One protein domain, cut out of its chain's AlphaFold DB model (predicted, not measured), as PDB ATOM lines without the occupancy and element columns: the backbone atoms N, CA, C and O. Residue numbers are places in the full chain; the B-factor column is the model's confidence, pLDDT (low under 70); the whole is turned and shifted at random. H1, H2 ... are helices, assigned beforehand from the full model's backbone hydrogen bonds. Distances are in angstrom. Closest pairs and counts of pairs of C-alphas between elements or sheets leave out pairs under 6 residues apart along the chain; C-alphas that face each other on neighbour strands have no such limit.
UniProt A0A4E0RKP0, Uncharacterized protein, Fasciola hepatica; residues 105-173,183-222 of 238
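This is residues 105 to 173 and 183 to 222 of the 238 residues of an uncharacterized protein of Fasciola hepatica (UniProt A0A4E0RKP0). H1 and H4 lie side by side, running opposite ways, as a long arm; H2 and H3 make a hairpin head at one end. The 109 printed residues include four named helices, H1 to H4 in order, and no named strand: all helix. The whole is only just loose, close to extended, with a radius of gyration of the C-alphas of 19.3 A, and spans 58 by 26 by 24 A.

H1, residues 105 to 129, touches H4, residues 191 to 222, at a shallow tilt of 26 degrees; their closest C-alphas, Ser 117 and Ser 210, are 5.4 A apart. H2, residues 131 to 148, and H3, residues 153 to 166, form a helical hairpin; H2 touches H3 with residues 145 to 148 alone, the closest C-alphas being Tyr 145 and Tyr 155, 6.3 A apart. In these four helices every O i to N i+4 pair is within hydrogen-bond range.

H1 begins at C-alpha 105 (94.509, 89.758, 93.400) and measures 36.2 A, H2 25.8 A, H3 20.0 A; H4, 46.9 A, ends at C-alpha 222 (108.555, 92.451, 96.592).

Residues 174 to 182 are not printed; C-alphas 173 and 183 are 18.3 A apart. pLDDT is under 70 at residues 170 to 173 and 183 to 189.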
ATOM      1  N   LEU A 105      95.171  89.031  92.313       83.50
ATOM      2  CA  LEU A 105      94.509  89.758  93.400       83.50
ATOM      3  C   LEU A 105      95.492  90.703  94.102       83.50
ATOM      4  O   LEU A 105      95.152  91.846  94.392       83.50
ATOM      5  N   LEU A 106      96.726  90.235  94.312       82.50
ATOM      6  CA  LEU A 106      97.801  91.016  94.924       82.50
ATOM      7  C   LEU A 106      98.200  92.217  94.048       82.50
ATOM      8  O   LEU A 106      98.395  93.321  94.556       82.50
ATOM      9  N   LEU A 107      98.273  92.029  92.725       85.06
ATOM     10  CA  LEU A 107      98.543  93.115  91.775       85.06
ATOM     11  C   LEU A 107      97.420  94.158  91.761       85.06
ATOM     12  O   LEU A 107      97.704  95.353  91.817       85.06
ATOM     13  N   MET A 108      96.157  93.720  91.736       87.25
ATOM     14  CA  MET A 108      95.000  94.619  91.810       87.25
ATOM     15  C   MET A 108      94.986  95.415  93.117       87.25
ATOM     16  O   MET A 108      94.783  96.626  93.096       87.25
ATOM     17  N   TYR A 109      95.255  94.757  94.246       86.31
ATOM     18  CA  TYR A 109      95.366  95.422  95.540       86.31
ATOM     19  C   TYR A 109      96.491  96.465  95.554       86.31
ATOM     20  O   TYR A 109      96.269  97.608  95.948       86.31
ATOM     21  N   THR A 110      97.672  96.109  95.041       85.94
ATOM     22  CA  THR A 110      98.816  97.029  94.942       85.94
ATOM     23  C   THR A 110      98.474  98.245  94.079       85.94
ATOM     24  O   THR A 110      98.762  99.377  94.457       85.94
ATOM     25  N   PHE A 111      97.806  98.039  92.943       89.00
ATOM     26  CA  PHE A 111      97.367  99.126  92.070       89.00
ATOM     27  C   PHE A 111      96.386 100.080  92.773       89.00
ATOM     28  O   PHE A 111      96.543 101.299  92.695       89.00
ATOM     29  N   LEU A 112      95.416  99.537  93.511       87.31
ATOM     30  CA  LEU A 112      94.454 100.331  94.280       87.31
ATOM     31  C   LEU A 112      95.132 101.122  95.406       87.31
ATOM     32  O   LEU A 112      94.810 102.295  95.599       87.31
ATOM     33  N   LEU A 113      96.108 100.528  96.101       85.81
ATOM     34  CA  LEU A 113      96.904 101.234  97.106       85.81
ATOM     35  C   LEU A 113      97.719 102.384  96.505       85.81
ATOM     36  O   LEU A 113      97.811 103.441  97.123       85.81
ATOM     37  N   VAL A 114      98.285 102.214  95.306       89.38
ATOM     38  CA  VAL A 114      99.023 103.288  94.619       89.38
ATOM     39  C   VAL A 114      98.101 104.458  94.287       89.38
ATOM     40  O   VAL A 114      98.457 105.604  94.566       89.38
ATOM     41  N   ILE A 115      96.909 104.187  93.744       90.00
ATOM     42  CA  ILE A 115      95.913 105.235  93.469       90.00
ATOM     43  C   ILE A 115      95.559 105.971  94.759       90.00
ATOM     44  O   ILE A 115      95.576 107.199  94.789       90.00
ATOM     45  N   LEU A 116      95.280 105.227  95.829       86.81
ATOM     46  CA  LEU A 116      94.915 105.804  97.114       86.81
ATOM     47  C   LEU A 116      96.049 106.643  97.720       86.81
ATOM     48  O   LEU A 116      95.818 107.738  98.221       86.81
ATOM     49  N   SER A 117      97.284 106.152  97.670       86.94
ATOM     50  CA  SER A 117      98.449 106.898  98.145       86.94
ATOM     51  C   SER A 117      98.594 108.215  97.375       86.94
ATOM     52  O   SER A 117      98.747 109.279  97.973       86.94
ATOM     53  N   GLY A 118      98.426 108.166  96.049       89.06
ATOM     54  CA  GLY A 118      98.422 109.350  95.195       89.06
ATOM     55  C   GLY A 118      97.319 110.349  95.549       89.06
ATOM     56  O   GLY A 118      97.593 111.548  95.647       89.06
ATOM     57  N   THR A 119      96.089 109.886  95.798       88.62
ATOM     58  CA  THR A 119      94.986 110.774  96.196       88.62
ATOM     59  C   THR A 119      95.200 111.363  97.586       88.62
ATOM     60  O   THR A 119      94.959 112.553  97.763       88.62
ATOM     61  N   MET A 120      95.717 110.603  98.555       86.88
ATOM     62  CA  MET A 120      96.026 111.122  99.894       86.88
ATOM     63  C   MET A 120      97.119 112.193  99.859       86.88
ATOM     64  O   MET A 120      96.973 113.233 100.505       86.88
ATOM     65  N   ILE A 121      98.180 111.986  99.073       89.44
ATOM     66  CA  ILE A 121      99.231 112.992  98.875       89.44
ATOM     67  C   ILE A 121      98.641 114.234  98.199       89.44
ATOM     68  O   ILE A 121      98.853 115.347  98.679       89.44
ATOM     69  N   GLY A 122      97.844 114.058  97.140       90.25
ATOM     70  CA  GLY A 122      97.170 115.158  96.449       90.25
ATOM     71  C   GLY A 122      96.264 115.972  97.377       90.25
ATOM     72  O   GLY A 122      96.356 117.201  97.408       90.25
ATOM     73  N   CYS A 123      95.447 115.300  98.192       86.94
ATOM     74  CA  CYS A 123      94.603 115.929  99.205       86.94
ATOM     75  C   CYS A 123      95.433 116.654 100.267       86.94
ATOM     76  O   CYS A 123      95.100 117.780 100.618       86.94
ATOM     77  N   SER A 124      96.528 116.057 100.742       86.06
ATOM     78  CA  SER A 124      97.400 116.658 101.761       86.06
ATOM     79  C   SER A 124      98.071 117.934 101.255       86.06
ATOM     80  O   SER A 124      98.064 118.953 101.943       86.06
ATOM     81  N   VAL A 125      98.604 117.908 100.028       90.12
ATOM     82  CA  VAL A 125      99.216 119.083  99.393       90.12
ATOM     83  C   VAL A 125      98.170 120.169  99.166       90.12
ATOM     84  O   VAL A 125      98.392 121.322  99.529       90.12
ATOM     85  N   THR A 126      97.004 119.802  98.628       89.69
ATOM     86  CA  THR A 126      95.907 120.751  98.386       89.69
ATOM     87  C   THR A 126      95.432 121.375  99.700       89.69
ATOM     88  O   THR A 126      95.320 122.593  99.795       89.69
ATOM     89  N   ALA A 127      95.237 120.579 100.751       86.50
ATOM     90  CA  ALA A 127      94.850 121.070 102.071       86.50
ATOM     91  C   ALA A 127      95.915 121.989 102.691       86.50
ATOM     92  O   ALA A 127      95.564 122.981 103.327       86.50
ATOM     93  N   GLY A 128      97.203 121.704 102.472       88.12
ATOM     94  CA  GLY A 128      98.301 122.573 102.893       88.12
ATOM     95  C   GLY A 128      98.311 123.919 102.163       88.12
ATOM     96  O   GLY A 128      98.450 124.962 102.800       88.12
ATOM     97  N   VAL A 129      98.106 123.920 100.842       93.19
ATOM     98  CA  VAL A 129      98.068 125.151 100.029       93.19
ATOM     99  C   VAL A 129      96.845 126.006 100.373       93.19
ATOM    100  O   VAL A 129      96.966 127.217 100.541       93.19
ATOM    101  N   TYR A 130      95.676 125.385 100.527       91.19
ATOM    102  CA  TYR A 130      94.419 126.071 100.842       91.19
ATOM    103  C   TYR A 130      94.135 126.157 102.347       91.19
ATOM    104  O   TYR A 130      93.001 126.425 102.747       91.19
ATOM    105  N   MET A 131      95.144 125.965 103.204       85.94
ATOM    106  CA  MET A 131      94.961 125.933 104.658       85.94
ATOM    107  C   MET A 131      94.336 127.230 105.189       85.94
ATOM    108  O   MET A 131      93.525 127.198 106.112       85.94
ATOM    109  N   THR A 132      94.684 128.378 104.602       86.69
ATOM    110  CA  THR A 132      94.114 129.685 104.962       86.69
ATOM    111  C   THR A 132      92.627 129.770 104.625       86.69
ATOM    112  O   THR A 132      91.837 130.174 105.475       86.69
ATOM    113  N   THR A 133      92.233 129.321 103.432       87.94
ATOM    114  CA  THR A 133      90.831 129.271 103.000       87.94
ATOM    115  C   THR A 133      90.021 128.312 103.863       87.94
ATOM    116  O   THR A 133      88.957 128.685 104.345       87.94
ATOM    117  N   VAL A 134      90.545 127.110 104.130       82.62
ATOM    118  CA  VAL A 134      89.879 126.116 104.986       82.62
ATOM    119  C   VAL A 134      89.660 126.675 106.388       82.62
ATOM    120  O   VAL A 134      88.551 126.577 106.903       82.62
ATOM    121  N   LYS A 135      90.675 127.332 106.972       82.88
ATOM    122  CA  LYS A 135      90.555 128.011 108.271       82.88
ATOM    123  C   LYS A 135      89.482 129.093 108.264       82.88
ATOM    124  O   LYS A 135      88.737 129.220 109.230       82.88
ATOM    125  N   GLN A 136      89.408 129.888 107.200       84.38
ATOM    126  CA  GLN A 136      88.429 130.965 107.102       84.38
ATOM    127  C   GLN A 136      87.004 130.420 106.946       84.38
ATOM    128  O   GLN A 136      86.095 130.909 107.610       84.38
ATOM    129  N   SER A 137      86.810 129.388 106.123       82.56
ATOM    130  CA  SER A 137      85.513 128.731 105.943       82.56
ATOM    131  C   SER A 137      85.051 128.005 107.206       82.56
ATOM    132  O   SER A 137      83.891 128.138 107.588       82.56
ATOM    133  N   SER A 138      85.944 127.281 107.891       78.00
ATOM    134  CA  SER A 138      85.607 126.608 109.151       78.00
ATOM    135  C   SER A 138      85.265 127.616 110.243       78.00
ATOM    136  O   SER A 138      84.310 127.418 110.987       78.00
ATOM    137  N   TYR A 139      86.005 128.725 110.305       79.25
ATOM    138  CA  TYR A 139      85.738 129.801 111.249       79.25
ATOM    139  C   TYR A 139      84.398 130.488 110.978       79.25
ATOM    140  O   TYR A 139      83.621 130.683 111.906       79.25
ATOM    141  N   ALA A 140      84.089 130.797 109.715       81.31
ATOM    142  CA  ALA A 140      82.796 131.363 109.340       81.31
ATOM    143  C   ALA A 140      81.637 130.452 109.771       81.31
ATOM    144  O   ALA A 140      80.648 130.938 110.306       81.31
ATOM    145  N   LEU A 141      81.792 129.135 109.610       77.44
ATOM    146  CA  LEU A 141      80.794 128.158 110.032       77.44
ATOM    147  C   LEU A 141      80.610 128.138 111.560       77.44
ATOM    148  O   LEU A 141      79.484 128.202 112.044       77.44
ATOM    149  N   ILE A 142      81.712 128.085 112.321       78.12
ATOM    150  CA  ILE A 142      81.685 128.111 113.797       78.12
ATOM    151  C   ILE A 142      81.045 129.402 114.302       78.12
ATOM    152  O   ILE A 142      80.226 129.362 115.218       78.12
ATOM    153  N   LYS A 143      81.376 130.537 113.684       81.38
ATOM    154  CA  LYS A 143      80.794 131.832 114.021       81.38
ATOM    155  C   LYS A 143      79.278 131.839 113.826       81.38
ATOM    156  O   LYS A 143      78.561 132.235 114.740       81.38
ATOM    157  N   THR A 144      78.781 131.336 112.696       80.12
ATOM    158  CA  THR A 144      77.334 131.216 112.459       80.12
ATOM    159  C   THR A 144      76.658 130.365 113.538       80.12
ATOM    160  O   THR A 144      75.654 130.781 114.110       80.12
ATOM    161  N   TYR A 145      77.244 129.218 113.901       77.06
ATOM    162  CA  TYR A 145      76.714 128.394 114.995       77.06
ATOM    163  C   TYR A 145      76.739 129.101 116.350       77.06
ATOM    164  O   TYR A 145      75.812 128.946 117.143       77.06
ATOM    165  N   ALA A 146      77.787 129.877 116.629       77.69
ATOM    166  CA  ALA A 146      77.913 130.626 117.870       77.69
ATOM    167  C   ALA A 146      76.869 131.750 117.977       77.69
ATOM    168  O   ALA A 146      76.333 131.975 119.062       77.69
ATOM    169  N   GLU A 147      76.546 132.424 116.872       80.81
ATOM    170  CA  GLU A 147      75.510 133.463 116.816       80.81
ATOM    171  C   GLU A 147      74.095 132.867 116.942       80.81
ATOM    172  O   GLU A 147      73.245 133.399 117.662       80.81
ATOM    173  N   GLU A 148      73.845 131.715 116.314       79.69
ATOM    174  CA  GLU A 148      72.534 131.053 116.338       79.69
ATOM    175  C   GLU A 148      72.273 130.218 117.602       79.69
ATOM    176  O   GLU A 148      71.127 129.841 117.862       79.69
ATOM    177  N   ARG A 149      73.284 129.968 118.448       77.06
ATOM    178  CA  ARG A 149      73.145 129.078 119.619       77.06
ATOM    179  C   ARG A 149      72.074 129.487 120.625       77.06
ATOM    180  O   ARG A 149      71.531 128.633 121.313       77.06
ATOM    181  N   HIS A 150      71.752 130.776 120.714       79.75
ATOM    182  CA  HIS A 150      70.687 131.266 121.597       79.75
ATOM    183  C   HIS A 150      69.281 130.966 121.086       79.75
ATOM    184  O   HIS A 150      68.332 130.945 121.866       79.75
ATOM    185  N   HIS A 151      69.149 130.763 119.779       82.81
ATOM    186  CA  HIS A 151      67.872 130.507 119.129       82.81
ATOM    187  C   HIS A 151      67.588 129.009 119.020       82.81
ATOM    188  O   HIS A 151      66.435 128.623 118.838       82.81
ATOM    189  N   ASN A 152      68.618 128.164 119.161       78.69
ATOM    190  CA  ASN A 152      68.491 126.724 119.029       78.69
ATOM    191  C   ASN A 152      69.266 125.974 120.138       78.69
ATOM    192  O   ASN A 152      70.501 125.991 120.134       78.69
ATOM    193  N   PRO A 153      68.578 125.270 121.065       81.12
ATOM    194  CA  PRO A 153      69.228 124.547 122.167       81.12
ATOM    195  C   PRO A 153      70.168 123.434 121.682       81.12
ATOM    196  O   PRO A 153      71.104 123.043 122.383       81.12
ATOM    197  N   ASP A 154      69.947 122.935 120.468       79.25
ATOM    198  CA  ASP A 154      70.796 121.929 119.852       79.25
ATOM    199  C   ASP A 154      72.178 122.523 119.487       79.25
ATOM    200  O   ASP A 154      73.213 121.909 119.762       79.25
ATOM    201  N   TYR A 155      72.240 123.765 118.993       79.25
ATOM    202  CA  TYR A 155      73.511 124.469 118.753       79.25
ATOM    203  C   TYR A 155      74.236 124.840 120.039       79.25
ATOM    204  O   TYR A 155      75.464 124.776 120.085       79.25
ATOM    205  N   GLU A 156      73.504 125.153 121.108       82.56
ATOM    206  CA  GLU A 156      74.112 125.357 122.423       82.56
ATOM    207  C   GLU A 156      74.831 124.089 122.904       82.56
ATOM    208  O   GLU A 156      75.973 124.153 123.365       82.56
ATOM    209  N   LYS A 157      74.198 122.919 122.759       82.44
ATOM    210  CA  LYS A 157      74.801 121.640 123.146       82.44
ATOM    211  C   LYS A 157      76.021 121.296 122.289       82.44
ATOM    212  O   LYS A 157      77.032 120.862 122.841       82.44
ATOM    213  N   LEU A 158      75.933 121.503 120.975       80.12
ATOM    214  CA  LEU A 158      77.048 121.296 120.051       80.12
ATOM    215  C   LEU A 158      78.236 122.196 120.403       80.12
ATOM    216  O   LEU A 158      79.351 121.702 120.555       80.12
ATOM    217  N   MET A 159      78.002 123.495 120.605       80.31
ATOM    218  CA  MET A 159      79.077 124.418 120.966       80.31
ATOM    219  C   MET A 159      79.692 124.083 122.318       80.31
ATOM    220  O   MET A 159      80.911 124.094 122.415       80.31
ATOM    221  N   LYS A 160      78.907 123.683 123.325       83.19
ATOM    222  CA  LYS A 160      79.465 123.218 124.608       83.19
ATOM    223  C   LYS A 160      80.348 121.979 124.456       83.19
ATOM    224  O   LYS A 160      81.344 121.862 125.159       83.19
ATOM    225  N   GLN A 161      80.000 121.053 123.559       82.56
ATOM    226  CA  GLN A 161      80.844 119.888 123.271       82.56
ATOM    227  C   GLN A 161      82.146 120.291 122.576       82.56
ATOM    228  O   GLN A 161      83.203 119.810 122.969       82.56
ATOM    229  N   ILE A 162      82.082 121.193 121.595       80.19
ATOM    230  CA  ILE A 162      83.267 121.729 120.913       80.19
ATOM    231  C   ILE A 162      84.162 122.469 121.920       80.19
ATOM    232  O   ILE A 162      85.349 122.182 122.013       80.19
ATOM    233  N   GLU A 163      83.595 123.367 122.722       81.25
ATOM    234  CA  GLU A 163      84.304 124.118 123.763       81.25
ATOM    235  C   GLU A 163      84.968 123.178 124.790       81.25
ATOM    236  O   GLU A 163      86.130 123.374 125.145       81.25
ATOM    237  N   ALA A 164      84.278 122.112 125.216       82.75
ATOM    238  CA  ALA A 164      84.826 121.117 126.138       82.75
ATOM    239  C   ALA A 164      85.954 120.273 125.517       82.75
ATOM    240  O   ALA A 164      86.976 120.047 126.166       82.75
ATOM    241  N   GLU A 165      85.790 119.829 124.268       82.12
ATOM    242  CA  GLU A 165      86.764 118.988 123.561       82.12
ATOM    243  C   GLU A 165      88.043 119.769 123.233       82.12
ATOM    244  O   GLU A 165      89.158 119.313 123.489       82.12
ATOM    245  N   PHE A 166      87.886 120.991 122.719       78.62
ATOM    246  CA  PHE A 166      88.998 121.866 122.355       78.62
ATOM    247  C   PHE A 166      89.504 122.714 123.524       78.62
ATOM    248  O   PHE A 166      90.468 123.459 123.356       78.62
ATOM    249  N   LYS A 167      88.904 122.588 124.715       80.69
ATOM    250  CA  LYS A 167      89.283 123.344 125.921       80.69
ATOM    251  C   LYS A 167      89.352 124.853 125.662       80.69
ATOM    252  O   LYS A 167      90.273 125.528 126.120       80.69
ATOM    253  N   CYS A 168      88.400 125.363 124.890       79.75
ATOM    254  CA  CYS A 168      88.351 126.748 124.438       79.75
ATOM    255  C   CYS A 168      86.952 127.335 124.684       79.75
ATOM    256  O   CYS A 168      86.020 126.602 125.006       79.75
ATOM    257  N   CYS A 169      86.798 128.656 124.595       77.00
ATOM    258  CA  CYS A 169      85.550 129.343 124.939       77.00
ATOM    259  C   CYS A 169      85.256 130.492 123.966       77.00
ATOM    260  O   CYS A 169      86.026 131.450 123.896       77.00
ATOM    261  N   GLY A 170      84.098 130.432 123.299       67.31
ATOM    262  CA  GLY A 170      83.530 131.550 122.543       67.31
ATOM    263  C   GLY A 170      84.277 131.981 121.272       67.31
ATOM    264  O   GLY A 170      85.288 131.411 120.869       67.31
ATOM    265  N   ASP A 171      83.722 133.016 120.632       57.34
ATOM    266  CA  ASP A 171      84.234 133.633 119.406       57.34
ATOM    267  C   ASP A 171      84.948 134.964 119.730       57.34
ATOM    268  O   ASP A 171      84.313 135.981 120.009       57.34
ATOM    269  N   LEU A 172      86.281 134.911 119.794       54.97
ATOM    270  CA  LEU A 172      87.300 135.862 119.308       54.97
ATOM    271  C   LEU A 172      87.203 137.401 119.412       54.97
ATOM    272  O   LEU A 172      88.204 138.057 119.128       54.97
ATOM    273  N   ALA A 173      86.099 138.031 119.803       43.03
ATOM    274  CA  ALA A 173      86.026 139.500 119.827       43.03
ATOM    275  C   ALA A 173      85.178 140.107 120.948       43.03
ATOM    276  O   ALA A 173      85.347 141.286 121.243       43.03
ATOM    277  N   HIS A 183      83.042 127.337 131.592       57.50
ATOM    278  CA  HIS A 183      83.579 126.838 132.853       57.50
ATOM    279  C   HIS A 183      84.823 127.660 133.220       57.50
ATOM    280  O   HIS A 183      85.784 127.704 132.456       57.50
ATOM    281  N   GLN A 184      84.785 128.307 134.389       53.06
ATOM    282  CA  GLN A 184      85.767 129.283 134.890       53.06
ATOM    283  C   GLN A 184      87.215 128.768 135.026       53.06
ATOM    284  O   GLN A 184      88.091 129.513 135.451       53.06
ATOM    285  N   GLU A 185      87.481 127.511 134.679       54.44
ATOM    286  CA  GLU A 185      88.784 126.867 134.837       54.44
ATOM    287  C   GLU A 185      89.610 126.844 133.541       54.44
ATOM    288  O   GLU A 185      90.811 126.574 133.572       54.44
ATOM    289  N   PHE A 186      89.006 127.173 132.394       56.19
ATOM    290  CA  PHE A 186      89.732 127.233 131.130       56.19
ATOM    291  C   PHE A 186      90.401 128.596 130.960       56.19
ATOM    292  O   PHE A 186      89.743 129.636 130.889       56.19
ATOM    293  N   THR A 187      91.734 128.584 130.877       54.31
ATOM    294  CA  THR A 187      92.509 129.715 130.362       54.31
ATOM    295  C   THR A 187      91.884 130.187 129.059       54.31
ATOM    296  O   THR A 187      91.543 129.361 128.218       54.31
ATOM    297  N   LEU A 188      91.744 131.506 128.935       58.91
ATOM    298  CA  LEU A 188      91.103 132.267 127.860       58.91
ATOM    299  C   LEU A 188      91.870 132.109 126.529       58.91
ATOM    300  O   LEU A 188      92.406 133.066 125.979       58.91
ATOM    301  N   LEU A 189      92.021 130.865 126.080       63.94
ATOM    302  CA  LEU A 189      92.744 130.471 124.888       63.94
ATOM    303  C   LEU A 189      91.767 130.470 123.718       63.94
ATOM    304  O   LEU A 189      90.665 129.920 123.794       63.94
ATOM    305  N   ASP A 190      92.193 131.111 122.642       70.31
ATOM    306  CA  ASP A 190      91.392 131.303 121.450       70.31
ATOM    307  C   ASP A 190      91.124 129.962 120.735       70.31
ATOM    308  O   ASP A 190      92.060 129.245 120.356       70.31
ATOM    309  N   CYS A 191      89.842 129.623 120.516       73.94
ATOM    310  CA  CYS A 191      89.439 128.425 119.769       73.94
ATOM    311  C   CYS A 191      90.075 128.374 118.369       73.94
ATOM    312  O   CYS A 191      90.316 127.288 117.837       73.94
ATOM    313  N   LYS A 192      90.383 129.527 117.762       75.50
ATOM    314  CA  LYS A 192      91.024 129.599 116.442       75.50
ATOM    315  C   LYS A 192      92.453 129.072 116.447       75.50
ATOM    316  O   LYS A 192      92.834 128.341 115.526       75.50
ATOM    317  N   ASP A 193      93.233 129.418 117.464       77.12
ATOM    318  CA  ASP A 193      94.620 128.967 117.579       77.12
ATOM    319  C   ASP A 193      94.669 127.463 117.860       77.12
ATOM    320  O   ASP A 193      95.435 126.726 117.225       77.12
ATOM    321  N   GLN A 194      93.763 126.982 118.715       80.88
ATOM    322  CA  GLN A 194      93.637 125.561 119.013       80.88
ATOM    323  C   GLN A 194      93.222 124.755 117.770       80.88
ATOM    324  O   GLN A 194      93.840 123.736 117.452       80.88
ATOM    325  N   PHE A 195      92.245 125.243 117.000       77.81
ATOM    326  CA  PHE A 195      91.807 124.598 115.761       77.81
ATOM    327  C   PHE A 195      92.940 124.495 114.728       77.81
ATOM    328  O   PHE A 195      93.122 123.454 114.095       77.81
ATOM    329  N   SER A 196      93.759 125.544 114.594       81.00
ATOM    330  CA  SER A 196      94.936 125.521 113.717       81.00
ATOM    331  C   SER A 196      95.941 124.435 114.119       81.00
ATOM    332  O   SER A 196      96.508 123.777 113.243       81.00
ATOM    333  N   SER A 197      96.162 124.240 115.421       84.38
ATOM    334  CA  SER A 197      97.067 123.210 115.943       84.38
ATOM    335  C   SER A 197      96.567 121.796 115.623       84.38
ATOM    336  O   SER A 197      97.307 120.977 115.072       84.38
ATOM    337  N   HIS A 198      95.280 121.526 115.861       84.12
ATOM    338  CA  HIS A 198      94.682 120.228 115.534       84.12
ATOM    339  C   HIS A 198      94.680 119.943 114.030       84.12
ATOM    340  O   HIS A 198      94.936 118.811 113.624       84.12
ATOM    341  N   LEU A 199      94.470 120.958 113.186       82.81
ATOM    342  CA  LEU A 199      94.510 120.784 111.735       82.81
ATOM    343  C   LEU A 199      95.906 120.357 111.253       82.81
ATOM    344  O   LEU A 199      96.018 119.459 110.420       82.81
ATOM    345  N   MET A 200      96.975 120.922 111.825       84.31
ATOM    346  CA  MET A 200      98.348 120.482 111.541       84.31
ATOM    347  C   MET A 200      98.604 119.043 111.993       84.31
ATOM    348  O   MET A 200      99.237 118.275 111.269       84.31
ATOM    349  N   MET A 201      98.085 118.657 113.160       87.81
ATOM    350  CA  MET A 201      98.180 117.282 113.649       87.81
ATOM    351  C   MET A 201      97.489 116.301 112.691       87.81
ATOM    352  O   MET A 201      98.076 115.282 112.334       87.81
ATOM    353  N   ILE A 202      96.283 116.631 112.219       85.75
ATOM    354  CA  ILE A 202      95.531 115.814 111.254       85.75
ATOM    355  C   ILE A 202      96.307 115.672 109.941       85.75
ATOM    356  O   ILE A 202      96.460 114.557 109.444       85.75
ATOM    357  N   LEU A 203      96.853 116.766 109.400       86.25
ATOM    358  CA  LEU A 203      97.693 116.715 108.196       86.25
ATOM    359  C   LEU A 203      98.920 115.813 108.397       86.25
ATOM    360  O   LEU A 203      99.256 115.028 107.511       86.25
ATOM    361  N   GLY A 204      99.551 115.877 109.573       86.38
ATOM    362  CA  GLY A 204     100.655 114.990 109.941       86.38
ATOM    363  C   GLY A 204     100.252 113.513 109.953       86.38
ATOM    364  O   GLY A 204     100.973 112.678 109.406       86.38
ATOM    365  N   ILE A 205      99.078 113.188 110.505       88.12
ATOM    366  CA  ILE A 205      98.537 111.819 110.514       88.12
ATOM    367  C   ILE A 205      98.281 111.328 109.084       88.12
ATOM    368  O   ILE A 205      98.693 110.221 108.740       88.12
ATOM    369  N   ILE A 206      97.655 112.143 108.228       86.56
ATOM    370  CA  ILE A 206      97.359 111.773 106.832       86.56
ATOM    371  C   ILE A 206      98.653 111.533 106.042       86.56
ATOM    372  O   ILE A 206      98.761 110.550 105.301       86.56
ATOM    373  N   LEU A 207      99.666 112.384 106.226       86.81
ATOM    374  CA  LEU A 207     100.975 112.192 105.606       86.81
ATOM    375  C   LEU A 207     101.640 110.898 106.100       86.81
ATOM    376  O   LEU A 207     102.164 110.132 105.294       86.81
ATOM    377  N   GLY A 208     101.564 110.617 107.404       87.94
ATOM    378  CA  GLY A 208     102.059 109.374 107.993       87.94
ATOM    379  C   GLY A 208     101.391 108.135 107.394       87.94
ATOM    380  O   GLY A 208     102.079 107.215 106.954       87.94
ATOM    381  N   LEU A 209     100.059 108.134 107.282       85.56
ATOM    382  CA  LEU A 209      99.304 107.058 106.629       85.56
ATOM    383  C   LEU A 209      99.684 106.899 105.149       85.56
ATOM    384  O   LEU A 209      99.794 105.776 104.657       85.56
ATOM    385  N   SER A 210      99.956 108.005 104.454       87.31
ATOM    386  CA  SER A 210     100.412 107.984 103.060       87.31
ATOM    387  C   SER A 210     101.781 107.311 102.924       87.31
ATOM    388  O   SER A 210     101.955 106.447 102.066       87.31
ATOM    389  N   LEU A 211     102.731 107.625 103.807       87.19
ATOM    390  CA  LEU A 211     104.046 106.974 103.823       87.19
ATOM    391  C   LEU A 211     103.936 105.482 104.146       87.19
ATOM    392  O   LEU A 211     104.540 104.659 103.458       87.19
ATOM    393  N   MET A 212     103.109 105.126 105.132       86.44
ATOM    394  CA  MET A 212     102.844 103.729 105.475       86.44
ATOM    395  C   MET A 212     102.249 102.961 104.292       86.44
ATOM    396  O   MET A 212     102.717 101.870 103.982       86.44
ATOM    397  N   SER A 213     101.291 103.554 103.570       84.31
ATOM    398  CA  SER A 213     100.725 102.942 102.360       84.31
ATOM    399  C   SER A 213     101.781 102.710 101.270       84.31
ATOM    400  O   SER A 213     101.776 101.668 100.617       84.31
ATOM    401  N   GLY A 214     102.740 103.631 101.117       85.56
ATOM    402  CA  GLY A 214     103.865 103.478 100.195       85.56
ATOM    403  C   GLY A 214     104.784 102.311 100.570       85.56
ATOM    404  O   GLY A 214     105.174 101.531  99.700       85.56
ATOM    405  N   LEU A 215     105.071 102.136 101.863       85.69
ATOM    406  CA  LEU A 215     105.816 100.975 102.359       85.69
ATOM    407  C   LEU A 215     105.060  99.673 102.075       85.69
ATOM    408  O   LEU A 215     105.651  98.722 101.568       85.69
ATOM    409  N   THR A 216     103.745  99.638 102.313       84.00
ATOM    410  CA  THR A 216     102.896  98.481 101.985       84.00
ATOM    411  C   THR A 216     102.968  98.125 100.499       84.00
ATOM    412  O   THR A 216     103.122  96.952 100.161       84.00
ATOM    413  N   CYS A 217     102.936  99.117  99.603       86.31
ATOM    414  CA  CYS A 217     103.111  98.902  98.164       86.31
ATOM    415  C   CYS A 217     104.477  98.294  97.821       86.31
ATOM    416  O   CYS A 217     104.555  97.399  96.975       86.31
ATOM    417  N   ALA A 218     105.549  98.760  98.468       86.31
ATOM    418  CA  ALA A 218     106.890  98.218  98.265       86.31
ATOM    419  C   ALA A 218     106.958  96.744  98.696       86.31
ATOM    420  O   ALA A 218     107.406  95.900  97.919       86.31
ATOM    421  N   PHE A 219     106.422  96.410  99.875       84.31
ATOM    422  CA  PHE A 219     106.343  95.026 100.353       84.31
ATOM    423  C   PHE A 219     105.502  94.135  99.432       84.31
ATOM    424  O   PHE A 219     105.954  93.056  99.043       84.31
ATOM    425  N   ALA A 220     104.318  94.594  99.018       83.81
ATOM    426  CA  ALA A 220     103.456  93.849  98.103       83.81
ATOM    427  C   ALA A 220     104.149  93.583  96.753       83.81
ATOM    428  O   ALA A 220     104.087  92.471  96.225       83.81
ATOM    429  N   SER A 221     104.889  94.569  96.236       83.69
ATOM    430  CA  SER A 221     105.672  94.438  95.002       83.69
ATOM    431  C   SER A 221     106.814  93.427  95.148       83.69
ATOM    432  O   SER A 221     107.021  92.595  94.260       83.69
ATOM    433  N   CYS A 222     107.523  93.440  96.282       84.31
ATOM    434  CA  CYS A 222     108.555  92.451  96.592       84.31
ATOM    435  C   CYS A 222     107.975  91.028  96.623       84.31
ATOM    436  O   CYS A 222     108.517  90.139  95.962       84.31
TER     437      CYS A 222